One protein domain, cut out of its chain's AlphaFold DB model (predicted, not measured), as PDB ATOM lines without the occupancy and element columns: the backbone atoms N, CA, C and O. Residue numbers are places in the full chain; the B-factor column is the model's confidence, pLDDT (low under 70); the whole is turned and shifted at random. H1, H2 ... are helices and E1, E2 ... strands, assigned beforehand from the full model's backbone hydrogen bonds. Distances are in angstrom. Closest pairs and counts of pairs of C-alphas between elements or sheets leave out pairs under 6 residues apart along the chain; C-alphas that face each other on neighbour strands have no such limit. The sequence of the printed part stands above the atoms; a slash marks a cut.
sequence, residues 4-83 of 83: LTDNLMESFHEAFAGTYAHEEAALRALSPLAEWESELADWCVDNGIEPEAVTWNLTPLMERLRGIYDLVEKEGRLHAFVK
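Overview. This is residues 4 to 83 of the 83 residues of an uncharacterized protein of Frigoribacterium sp. 9N (UniProt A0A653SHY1). A small sheet of three strands has H2 packed over one face and H4 packed on H2, and from this part two arms reach away in opposite directions. One arm is H1, of which residues 4 to 11 stick out; the other is a long open loop in which H3 leads away and residues 47 to 58 lead back to H4. The 80 printed residues hold four named helices and three named strands, in the order H1 E1 H2 H3 H4 E2 E3, and the sheet's order is E1 - E3 - E2, antiparallel throughout. The class is mixed, helices and strands. The whole is loose, with a radius of gyration of the C-alphas of 16.8 A and spans of 60 by 22 by 16 A.

Along the chain. Find C-alpha 4 at (34.594, -21.239, -30.674); from there H1, residues 4 to 15, runs 16.8 A. Next come E1, residues 16 to 20, and H2, residues 23 to 30. H3, residues 33 to 46, runs 20.0 A to C-alpha 46 at (-12.859, -52.079, -21.119). H4, residues 59 to 68, runs 14.7 A. E2, residues 69 to 74, spans 15.5 A, and E3, residues 77 to 82, spans 16.6 A, ending at C-alpha 82 at (17.593, -32.524, -29.904).

Arrangement. Look first at the inner strand E3. Beside E1 it is antiparallel at 157 degrees, with N 17 and O 80 2.8 A apart, within hydrogen-bond range. E2 and E3 form an antiparallel hairpin at 153 degrees, with N 72 and O 79 2.8 A apart, also within range. H2 is on the sheet over E1 and E3 at a height of 8.7 A, slantwise to the strands at 41 degrees to E1 on the local plane; its closest C-alphas to E1 are Ala 26 and Tyr 20, 5.5 A apart. H1 is on the sheet on the opposite face from H2, over none of the strands. H4 is on the sheet too, with 9 pairs of C-alphas within 10 A; the closest C-alphas of H4 and E3 are those of Ile 68 and Val 82, 6.3 A apart. H2 and H4 touch, closest at C-alphas 27 and 65, 6.8 A, at a steep tilt of 62 degrees, the same way. H3 is not on the sheet; it is close to H2 but not clearly touching, closest at C-alphas 34 and 28, 6.8 A, and apart from H4. In each of the four helices every O i to N i+4 pair is within hydrogen-bond range.

Size, cuts and confidence. The C-alphas farthest apart, of Leu 4 and Gly 48, are 60.5 A apart. The printed part has no cut. The link from H3 to H4, 12 residues, is long; the other links are tight. Low confidence, under 70, falls on residues 4 to 13; the mean pLDDT of the printed part is 89.3.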
ATOM      1  N   LEU A   4      35.538 -20.705 -29.690       58.88
ATOM      2  CA  LEU A   4      34.594 -21.239 -30.674       58.88
ATOM      3  C   LEU A   4      34.418 -22.765 -30.571       58.88
ATOM      4  O   LEU A   4      33.337 -23.281 -30.822       58.88
ATOM      5  N   THR A   5      35.495 -23.485 -30.252       61.12
ATOM      6  CA  THR A   5      35.511 -24.950 -30.150       61.12
ATOM      7  C   THR A   5      34.899 -25.408 -28.830       61.12
ATOM      8  O   THR A   5      34.162 -26.387 -28.824       61.12
ATOM      9  N   ASP A   6      35.141 -24.658 -27.752       59.84
ATOM     10  CA  ASP A   6      34.564 -24.930 -26.431       59.84
ATOM     11  C   ASP A   6      33.034 -24.728 -26.445       59.84
ATOM     12  O   ASP A   6      32.290 -25.604 -26.017       59.84
ATOM     13  N   ASN A   7      32.550 -23.645 -27.068       62.16
ATOM     14  CA  ASN A   7      31.116 -23.335 -27.176       62.16
ATOM     15  C   ASN A   7      30.356 -24.342 -28.067       62.16
ATOM     16  O   ASN A   7      29.231 -24.733 -27.775       62.16
ATOM     17  N   LEU A   8      30.999 -24.830 -29.137       62.00
ATOM     18  CA  LEU A   8      30.438 -25.890 -29.979       62.00
ATOM     19  C   LEU A   8      30.300 -27.208 -29.204       62.00
ATOM     20  O   LEU A   8      29.302 -27.907 -29.345       62.00
ATOM     21  N   MET A   9      31.295 -27.557 -28.389       63.72
ATOM     22  CA  MET A   9      31.291 -28.807 -27.629       63.72
ATOM     23  C   MET A   9      30.208 -28.815 -26.540       63.72
ATOM     24  O   MET A   9      29.585 -29.854 -26.320       63.72
ATOM     25  N   GLU A  10      29.954 -27.665 -25.911       62.91
ATOM     26  CA  GLU A  10      28.888 -27.487 -24.918       62.91
ATOM     27  C   GLU A  10      27.495 -27.639 -25.543       62.91
ATOM     28  O   GLU A  10      26.720 -28.473 -25.076       62.91
ATOM     29  N   SER A  11      27.201 -26.967 -26.663       62.06
ATOM     30  CA  SER A  11      25.895 -27.105 -27.337       62.06
ATOM     31  C   SER A  11      25.621 -28.532 -27.828       62.06
ATOM     32  O   SER A  11      24.486 -28.999 -27.800       62.06
ATOM     33  N   PHE A  12      26.662 -29.261 -28.242       62.56
ATOM     34  CA  PHE A  12      26.540 -30.677 -28.599       62.56
ATOM     35  C   PHE A  12      26.179 -31.556 -27.399       62.56
ATOM     36  O   PHE A  12      25.423 -32.514 -27.551       62.56
ATOM     37  N   HIS A  13      26.727 -31.253 -26.221       63.12
ATOM     38  CA  HIS A  13      26.413 -31.983 -24.994       63.12
ATOM     39  C   HIS A  13      24.995 -31.678 -24.507       63.12
ATOM     40  O   HIS A  13      24.299 -32.584 -24.063       63.12
ATOM     41  N   GLU A  14      24.556 -30.425 -24.636       72.75
ATOM     42  CA  GLU A  14      23.200 -29.996 -24.277       72.75
ATOM     43  C   GLU A  14      22.135 -30.587 -25.204       72.75
ATOM     44  O   GLU A  14      21.054 -30.959 -24.748       72.75
ATOM     45  N   ALA A  15      22.445 -30.729 -26.494       81.75
ATOM     46  CA  ALA A  15      21.550 -31.358 -27.456       81.75
ATOM     47  C   ALA A  15      21.549 -32.892 -27.357       81.75
ATOM     48  O   ALA A  15      20.620 -33.530 -27.842       81.75
ATOM     49  N   PHE A  16      22.566 -33.525 -26.768       88.25
ATOM     50  CA  PHE A  16      22.678 -34.982 -26.769       88.25
ATOM     51  C   PHE A  16      21.613 -35.646 -25.885       88.25
ATOM     52  O   PHE A  16      21.635 -35.554 -24.660       88.25
ATOM     53  N   ALA A  17      20.708 -36.389 -26.523       90.50
ATOM     54  CA  ALA A  17      19.594 -37.067 -25.868       90.50
ATOM     55  C   ALA A  17      19.891 -38.538 -25.529       90.50
ATOM     56  O   ALA A  17      19.186 -39.136 -24.719       90.50
ATOM     57  N   GLY A  18      20.904 -39.153 -26.150       93.44
ATOM     58  CA  GLY A  18      21.334 -40.513 -25.813       93.44
ATOM     59  C   GLY A  18      21.879 -41.329 -26.983       93.44
ATOM     60  O   GLY A  18      21.949 -40.876 -28.124       93.44
ATOM     61  N   THR A  19      22.292 -42.564 -26.682       95.94
ATOM     62  CA  THR A  19      22.740 -43.562 -27.667       95.94
ATOM     63  C   THR A  19      21.914 -44.834 -27.538       95.94
ATOM     64  O   THR A  19      21.757 -45.363 -26.439       95.94
ATOM     65  N   TYR A  20      21.446 -45.351 -28.667       96.50
ATOM     66  CA  TYR A  20      20.488 -46.443 -28.766       96.50
ATOM     67  C   TYR A  20      20.963 -47.487 -29.776       96.50
ATOM     68  O   TYR A  20      21.765 -47.196 -30.662       96.50
ATOM     69  N   ALA A  21      20.481 -48.722 -29.646       95.81
ATOM     70  CA  ALA A  21      20.853 -49.796 -30.567       95.81
ATOM     71  C   ALA A  21      20.260 -49.591 -31.971       95.81
ATOM     72  O   ALA A  21      20.908 -49.885 -32.965       95.81
ATOM     73  N   HIS A  22      19.027 -49.088 -32.045       93.88
ATOM     74  CA  HIS A  22      18.289 -48.850 -33.281       93.88
ATOM     75  C   HIS A  22      17.157 -47.845 -33.034       93.88
ATOM     76  O   HIS A  22      16.896 -47.434 -31.902       93.88
ATOM     77  N   GLU A  23      16.466 -47.472 -34.105       92.06
ATOM     78  CA  GLU A  23      15.378 -46.496 -34.107       92.06
ATOM     79  C   GLU A  23      14.246 -46.812 -33.119       92.06
ATOM     80  O   GLU A  23      13.855 -45.942 -32.347       92.06
ATOM     81  N   GLU A  24      13.762 -48.057 -33.071       93.12
ATOM     82  CA  GLU A  24      12.713 -48.429 -32.108       93.12
ATOM     83  C   GLU A  24      13.184 -48.295 -30.648       93.12
ATOM     84  O   GLU A  24      12.427 -47.840 -29.794       93.12
ATOM     85  N   ALA A  25      14.448 -48.623 -30.353       95.25
ATOM     86  CA  ALA A  25      15.000 -48.445 -29.011       95.25
ATOM     87  C   ALA A  25      15.054 -46.957 -28.625       95.25
ATOM     88  O   ALA A  25      14.746 -46.608 -27.487       95.25
ATOM     89  N   ALA A  26      15.388 -46.082 -29.579       95.19
ATOM     90  CA  ALA A  26      15.316 -44.639 -29.378       95.19
ATOM     91  C   ALA A  26      13.870 -44.172 -29.168       95.19
ATOM     92  O   ALA A  26      13.617 -43.405 -28.244       95.19
ATOM     93  N   LEU A  27      12.908 -44.668 -29.954       95.31
ATOM     94  CA  LEU A  27      11.493 -44.324 -29.791       95.31
ATOM     95  C   LEU A  27      10.975 -44.713 -28.400       95.31
ATOM     96  O   LEU A  27      10.364 -43.884 -27.731       95.31
ATOM     97  N   ARG A  28      11.251 -45.938 -27.941       94.75
ATOM     98  CA  ARG A  28      10.837 -46.415 -26.610       94.75
ATOM     99  C   ARG A  28      11.454 -45.608 -25.466       94.75
ATOM    100  O   ARG A  28      10.817 -45.464 -24.431       94.75
ATOM    101  N   ALA A  29      12.670 -45.092 -25.640       95.19
ATOM    102  CA  ALA A  29      13.361 -44.311 -24.614       95.19
ATOM    103  C   ALA A  29      12.991 -42.818 -24.619       95.19
ATOM    104  O   ALA A  29      12.953 -42.190 -23.565       95.19
ATOM    105  N   LEU A  30      12.740 -42.244 -25.797       94.62
ATOM    106  CA  LEU A  30      12.527 -40.805 -25.997       94.62
ATOM    107  C   LEU A  30      11.048 -40.416 -26.116       94.62
ATOM    108  O   LEU A  30      10.732 -39.259 -26.401       94.62
ATOM    109  N   SER A  31      10.136 -41.368 -25.935       93.31
ATOM    110  CA  SER A  31       8.696 -41.131 -25.969       93.31
ATOM    111  C   SER A  31       7.979 -41.961 -24.903       93.31
ATOM    112  O   SER A  31       8.495 -42.999 -24.487       93.31
ATOM    113  N   PRO A  32       6.767 -41.560 -24.488       93.81
ATOM    114  CA  PRO A  32       5.960 -42.319 -23.535       93.81
ATOM    115  C   PRO A  32       5.257 -43.526 -24.193       93.81
ATOM    116  O   PRO A  32       4.154 -43.895 -23.805       93.81
ATOM    117  N   LEU A  33       5.873 -44.164 -25.199       94.50
ATOM    118  CA  LEU A  33       5.260 -45.256 -25.966       94.50
ATOM    119  C   LEU A  33       4.771 -46.405 -25.074       94.50
ATOM    120  O   LEU A  33       3.684 -46.917 -25.305       94.50
ATOM    121  N   ALA A  34       5.530 -46.775 -24.040       92.75
ATOM    122  CA  ALA A  34       5.138 -47.850 -23.125       92.75
ATOM    123  C   ALA A  34       3.871 -47.517 -22.310       92.75
ATOM    124  O   ALA A  34       3.076 -48.405 -21.999       92.75
ATOM    125  N   GLU A  35       3.676 -46.240 -21.970       94.94
ATOM    126  CA  GLU A  35       2.473 -45.767 -21.282       94.94
ATOM    127  C   GLU A  35       1.272 -45.853 -22.223       94.94
ATOM    128  O   GLU A  35       0.281 -46.492 -21.885       94.94
ATOM    129  N   TRP A  36       1.404 -45.347 -23.451       94.94
ATOM    130  CA  TRP A  36       0.348 -45.449 -24.459       94.94
ATOM    131  C   TRP A  36      -0.009 -46.900 -24.804       94.94
ATOM    132  O   TRP A  36      -1.186 -47.224 -24.945       94.94
ATOM    133  N   GLU A  37       0.988 -47.785 -24.928       94.00
ATOM    134  CA  GLU A  37       0.785 -49.225 -25.139       94.00
ATOM    135  C   GLU A  37      -0.060 -49.838 -24.009       94.00
ATOM    136  O   GLU A  37      -0.945 -50.650 -24.288       94.00
ATOM    137  N   SER A  38       0.166 -49.408 -22.764       93.62
ATOM    138  CA  SER A  38      -0.608 -49.851 -21.597       93.62
ATOM    139  C   SER A  38      -2.033 -49.289 -21.617       93.62
ATOM    140  O   SER A  38      -2.989 -50.042 -21.461       93.62
ATOM    141  N   GLU A  39      -2.194 -47.994 -21.907       95.12
ATOM    142  CA  GLU A  39      -3.507 -47.342 -22.018       95.12
ATOM    143  C   GLU A  39      -4.384 -47.974 -23.111       95.12
ATOM    144  O   GLU A  39      -5.591 -48.138 -22.929       95.12
ATOM    145  N   LEU A  40      -3.793 -48.354 -24.250       94.69
ATOM    146  CA  LEU A  40      -4.528 -49.046 -25.308       94.69
ATOM    147  C   LEU A  40      -4.970 -50.442 -24.863       94.69
ATOM    148  O   LEU A  40      -6.083 -50.853 -25.190       94.69
ATOM    149  N   ALA A  41      -4.122 -51.166 -24.129       94.06
ATOM    150  CA  ALA A  41      -4.475 -52.478 -23.598       94.06
ATOM    151  C   ALA A  41      -5.654 -52.382 -22.617       94.06
ATOM    152  O   ALA A  41      -6.615 -53.141 -22.753       94.06
ATOM    153  N   ASP A  42      -5.629 -51.406 -21.707       95.94
ATOM    154  CA  ASP A  42      -6.731 -51.139 -20.776       95.94
ATOM    155  C   ASP A  42      -8.019 -50.780 -21.531       95.94
ATOM    156  O   ASP A  42      -9.080 -51.351 -21.277       95.94
ATOM    157  N   TRP A  43      -7.926 -49.912 -22.544       96.75
ATOM    158  CA  TRP A  43      -9.067 -49.571 -23.393       96.75
ATOM    159  C   TRP A  43      -9.644 -50.795 -24.120       96.75
ATOM    160  O   TRP A  43     -10.865 -50.937 -24.213       96.75
ATOM    161  N   CYS A  44      -8.798 -51.700 -24.623       97.50
ATOM    162  CA  CYS A  44      -9.246 -52.947 -25.241       97.50
ATOM    163  C   CYS A  44     -10.036 -53.811 -24.250       97.50
ATOM    164  O   CYS A  44     -11.140 -54.251 -24.581       97.50
ATOM    165  N   VAL A  45      -9.522 -53.982 -23.027       95.38
ATOM    166  CA  VAL A  45     -10.198 -54.726 -21.950       95.38
ATOM    167  C   VAL A  45     -11.563 -54.118 -21.636       95.38
ATOM    168  O   VAL A  45     -12.568 -54.834 -21.638       95.38
ATOM    169  N   ASP A  46     -11.625 -52.800 -21.452       97.69
ATOM    170  CA  ASP A  46     -12.859 -52.079 -21.119       97.69
ATOM    171  C   ASP A  46     -13.938 -52.191 -22.206       97.69
ATOM    172  O   ASP A  46     -15.136 -52.107 -21.922       97.69
ATOM    173  N   ASN A  47     -13.529 -52.408 -23.457       97.44
ATOM    174  CA  ASN A  47     -14.428 -52.514 -24.605       97.44
ATOM    175  C   ASN A  47     -14.666 -53.963 -25.064       97.44
ATOM    176  O   ASN A  47     -15.346 -54.180 -26.068       97.44
ATOM    177  N   GLY A  48     -14.141 -54.959 -24.341       96.56
ATOM    178  CA  GLY A  48     -14.284 -56.374 -24.695       96.56
ATOM    179  C   GLY A  48     -13.587 -56.749 -26.007       96.56
ATOM    180  O   GLY A  48     -14.039 -57.652 -26.712       96.56
ATOM    181  N   ILE A  49     -12.519 -56.032 -26.354       96.81
ATOM    182  CA  ILE A  49     -11.679 -56.280 -27.524       96.81
ATOM    183  C   ILE A  49     -10.443 -57.048 -27.061       96.81
ATOM    184  O   ILE A  49      -9.790 -56.656 -26.099       96.81
ATOM    185  N   GLU A  50     -10.097 -58.120 -27.769       92.56
ATOM    186  CA  GLU A  50      -8.834 -58.825 -27.548       92.56
ATOM    187  C   GLU A  50      -7.659 -57.881 -27.876       92.56
ATOM    188  O   GLU A  50      -7.595 -57.403 -29.014       92.56
ATOM    189  N   PRO A  51      -6.724 -57.592 -26.948       88.06
ATOM    190  CA  PRO A  51      -5.596 -56.693 -27.216       88.06
ATOM    191  C   PRO A  51      -4.738 -57.118 -28.415       88.06
ATOM    192  O   PRO A  51      -4.159 -56.284 -29.103       88.06
ATOM    193  N   GLU A  52      -4.701 -58.414 -28.721       89.12
ATOM    194  CA  GLU A  52      -3.982 -58.976 -29.870       89.12
ATOM    195  C   GLU A  52      -4.683 -58.698 -31.215       89.12
ATOM    196  O   GLU A  52      -4.082 -58.856 -32.278       89.12
ATOM    197  N   ALA A  53      -5.949 -58.266 -31.192       92.38
ATOM    198  CA  ALA A  53      -6.698 -57.875 -32.386       92.38
ATOM    199  C   ALA A  53      -6.359 -56.457 -32.874       92.38
ATOM    200  O   ALA A  53      -6.776 -56.072 -33.970       92.38
ATOM    201  N   VAL A  54      -5.614 -55.675 -32.086       91.94
ATOM    202  CA  VAL A  54      -5.122 -54.345 -32.462       91.94
ATOM    203  C   VAL A  54      -3.603 -54.356 -32.609       91.94
ATOM    204  O   VAL A  54      -2.895 -55.160 -32.012       91.94
ATOM    205  N   THR A  55      -3.064 -53.472 -33.446       90.19
ATOM    206  CA  THR A  55      -1.616 -53.378 -33.660       90.19
ATOM    207  C   THR A  55      -1.178 -51.927 -33.708       90.19
ATOM    208  O   THR A  55      -1.790 -51.099 -34.386       90.19
ATOM    209  N   TRP A  56      -0.083 -51.627 -33.012       91.19
ATOM    210  CA  TRP A  56       0.540 -50.312 -33.037       91.19
ATOM    211  C   TRP A  56       1.138 -50.012 -34.407       91.19
ATOM    212  O   TRP A  56       2.032 -50.709 -34.885       91.19
ATOM    213  N   ASN A  57       0.692 -48.919 -35.021       92.62
ATOM    214  CA  ASN A  57       1.393 -48.350 -36.160       92.62
ATOM    215  C   ASN A  57       2.481 -47.395 -35.657       92.62
ATOM    216  O   ASN A  57       2.205 -46.238 -35.341       92.62
ATOM    217  N   LEU A  58       3.724 -47.876 -35.608       93.69
ATOM    218  CA  LEU A  58       4.864 -47.081 -35.141       93.69
ATOM    219  C   LEU A  58       5.364 -46.064 -36.179       93.69
ATOM    220  O   LEU A  58       6.085 -45.137 -35.822       93.69
ATOM    221  N   THR A  59       4.967 -46.189 -37.447       94.50
ATOM    222  CA  THR A  59       5.429 -45.327 -38.551       94.50
ATOM    223  C   THR A  59       5.273 -43.824 -38.267       94.50
ATOM    224  O   THR A  59       6.282 -43.118 -38.294       94.50
ATOM    225  N   PRO A  60       4.075 -43.303 -37.926       94.88
ATOM    226  CA  PRO A  60       3.910 -41.874 -37.638       94.88
ATOM    227  C   PRO A  60       4.677 -41.419 -36.386       94.88
ATOM    228  O   PRO A  60       5.105 -40.268 -36.297       94.88
ATOM    229  N   LEU A  61       4.880 -42.314 -35.415       93.56
ATOM    230  CA  LEU A  61       5.650 -42.010 -34.208       93.56
ATOM    231  C   LEU A  61       7.141 -41.878 -34.529       93.56
ATOM    232  O   LEU A  61       7.798 -40.959 -34.044       93.56
ATOM    233  N   MET A  62       7.649 -42.740 -35.408       94.25
ATOM    234  CA  MET A  62       9.011 -42.660 -35.925       94.25
ATOM    235  C   MET A  62       9.247 -41.386 -36.738       94.25
ATOM    236  O   MET A  62      10.273 -40.727 -36.569       94.25
ATOM    237  N   GLU A  63       8.300 -40.996 -37.592       95.06
ATOM    238  CA  GLU A  63       8.375 -39.728 -38.329       95.06
ATOM    239  C   GLU A  63       8.417 -38.529 -37.381       95.06
ATOM    240  O   GLU A  63       9.245 -37.631 -37.548       95.06
ATOM    241  N   ARG A  64       7.586 -38.542 -36.332       93.06
ATOM    242  CA  ARG A  64       7.608 -37.505 -35.298       93.06
ATOM    243  C   ARG A  64       8.932 -37.474 -34.538       93.06
ATOM    244  O   ARG A  64       9.453 -36.386 -34.305       93.06
ATOM    245  N   LEU A  65       9.492 -38.635 -34.193       93.50
ATOM    246  CA  LEU A  65      10.797 -38.733 -33.536       93.50
ATOM    247  C   LEU A  65      11.885 -38.067 -34.388       93.50
ATOM    248  O   LEU A  65      12.603 -37.208 -33.888       93.50
ATOM    249  N   ARG A  66      11.937 -38.375 -35.690       93.38
ATOM    250  CA  ARG A  66      12.852 -37.735 -36.658       93.38
ATOM    251  C   ARG A  66      12.551 -36.251 -36.885       93.38
ATOM    252  O   ARG A  66      13.397 -35.513 -37.384       93.38
ATOM    253  N   GLY A  67      11.343 -35.801 -36.559       93.75
ATOM    254  CA  GLY A  67      10.964 -34.393 -36.551       93.75
ATOM    255  C   GLY A  67      11.622 -33.613 -35.413       93.75
ATOM    256  O   GLY A  67      12.052 -32.489 -35.651       93.75
ATOM    257  N   ILE A  68      11.742 -34.225 -34.231       93.56
ATOM    258  CA  ILE A  68      12.233 -33.607 -32.985       93.56
ATOM    259  C   ILE A  68      13.741 -33.811 -32.794       93.56
ATOM    260  O   ILE A  68      14.421 -32.916 -32.298       93.56
ATOM    261  N   TYR A  69      14.256 -34.974 -33.192       94.06
ATOM    262  CA  TYR A  69      15.647 -35.360 -32.998       94.06
ATOM    263  C   TYR A  69      16.365 -35.547 -34.331       94.06
ATOM    264  O   TYR A  69      15.812 -36.111 -35.280       94.06
ATOM    265  N   ASP A  70      17.624 -35.133 -34.375       93.88
ATOM    266  CA  ASP A  70      18.593 -35.596 -35.355       93.88
ATOM    267  C   ASP A  70      19.143 -36.951 -34.903       93.88
ATOM    268  O   ASP A  70      19.722 -37.086 -33.821       93.88
ATOM    269  N   LEU A  71      18.936 -37.979 -35.728       93.19
ATOM    270  CA  LEU A  71      19.363 -39.348 -35.456       93.19
ATOM    271  C   LEU A  71      20.568 -39.679 -36.341       93.19
ATOM    272  O   LEU A  71      20.452 -39.728 -37.565       93.19
ATOM    273  N   VAL A  72      21.729 -39.895 -35.725       93.38
ATOM    274  CA  VAL A  72      22.998 -40.142 -36.420       93.38
ATOM    275  C   VAL A  72      23.487 -41.547 -36.111       93.38
ATOM    276  O   VAL A  72      23.737 -41.883 -34.955       93.38
ATOM    277  N   GLU A  73      23.669 -42.367 -37.143       93.56
ATOM    278  CA  GLU A  73      24.263 -43.692 -36.982       93.56
ATOM    279  C   GLU A  73      25.796 -43.615 -37.008       93.56
ATOM    280  O   GLU A  73      26.398 -43.065 -37.934       93.56
ATOM    281  N   LYS A  74      26.442 -44.189 -35.991       92.12
ATOM    282  CA  LYS A  74      27.897 -44.329 -35.914       92.12
ATOM    283  C   LYS A  74      28.252 -45.635 -35.213       92.12
ATOM    284  O   LYS A  74      27.704 -45.949 -34.164       92.12
ATOM    285  N   GLU A  75      29.173 -46.400 -35.802       92.38
ATOM    286  CA  GLU A  75      29.635 -47.690 -35.252       92.38
ATOM    287  C   GLU A  75      28.482 -48.672 -34.938       92.38
ATOM    288  O   GLU A  75      28.535 -49.429 -33.970       92.38
ATOM    289  N   GLY A  76      27.421 -48.652 -35.755       91.88
ATOM    290  CA  GLY A  76      26.239 -49.502 -35.575       91.88
ATOM    291  C   GLY A  76      25.362 -49.120 -34.379       91.88
ATOM    292  O   GLY A  76      24.599 -49.951 -33.890       91.88
ATOM    293  N   ARG A  77      25.490 -47.890 -33.868       95.06
ATOM    294  CA  ARG A  77      24.629 -47.321 -32.828       95.06
ATOM    295  C   ARG A  77      24.010 -46.018 -33.301       95.06
ATOM    296  O   ARG A  77      24.614 -45.266 -34.060       95.06
ATOM    297  N   LEU A  78      22.808 -45.747 -32.811       95.62
ATOM    298  CA  LEU A  78      22.050 -44.547 -33.116       95.62
ATOM    299  C   LEU A  78      22.247 -43.511 -32.013       95.62
ATOM    300  O   LEU A  78      21.873 -43.740 -30.866       95.62
ATOM    301  N   HIS A  79      22.809 -42.365 -32.354       94.62
ATOM    302  CA  HIS A  79      22.971 -41.233 -31.452       94.62
ATOM    303  C   HIS A  79      21.876 -40.208 -31.737       94.62
ATOM    304  O   HIS A  79      21.705 -39.804 -32.886       94.62
ATOM    305  N   ALA A  80      21.130 -39.806 -30.710       94.69
ATOM    306  CA  ALA A  80      20.051 -38.835 -30.841       94.69
ATOM    307  C   ALA A  80      20.473 -37.474 -30.286       94.69
ATOM    308  O   ALA A  80      21.002 -37.390 -29.173       94.69
ATOM    309  N   PHE A  81      20.181 -36.423 -31.044       93.06
ATOM    310  CA  PHE A  81      20.403 -35.034 -30.661       93.06
ATOM    311  C   PHE A  81      19.100 -34.252 -30.815       93.06
ATOM    312  O   PHE A  81      18.416 -34.405 -31.820       93.06
ATOM    313  N   VAL A  82      18.721 -33.457 -29.820       90.56
ATOM    314  CA  VAL A  82      17.593 -32.524 -29.904       90.56
ATOM    315  C   VAL A  82      17.926 -31.464 -30.951       90.56
ATOM    316  O   VAL A  82      19.043 -30.945 -30.960       90.56
ATOM    317  N   LYS A  83      16.968 -31.175 -31.832       85.44
ATOM    318  CA  LYS A  83      17.093 -30.109 -32.832       85.44
ATOM    319  C   LYS A  83      16.961 -28.710 -32.247       85.44
ATOM    320  O   LYS A  83      16.196 -28.545 -31.270       85.44
TER     321      LYS A  83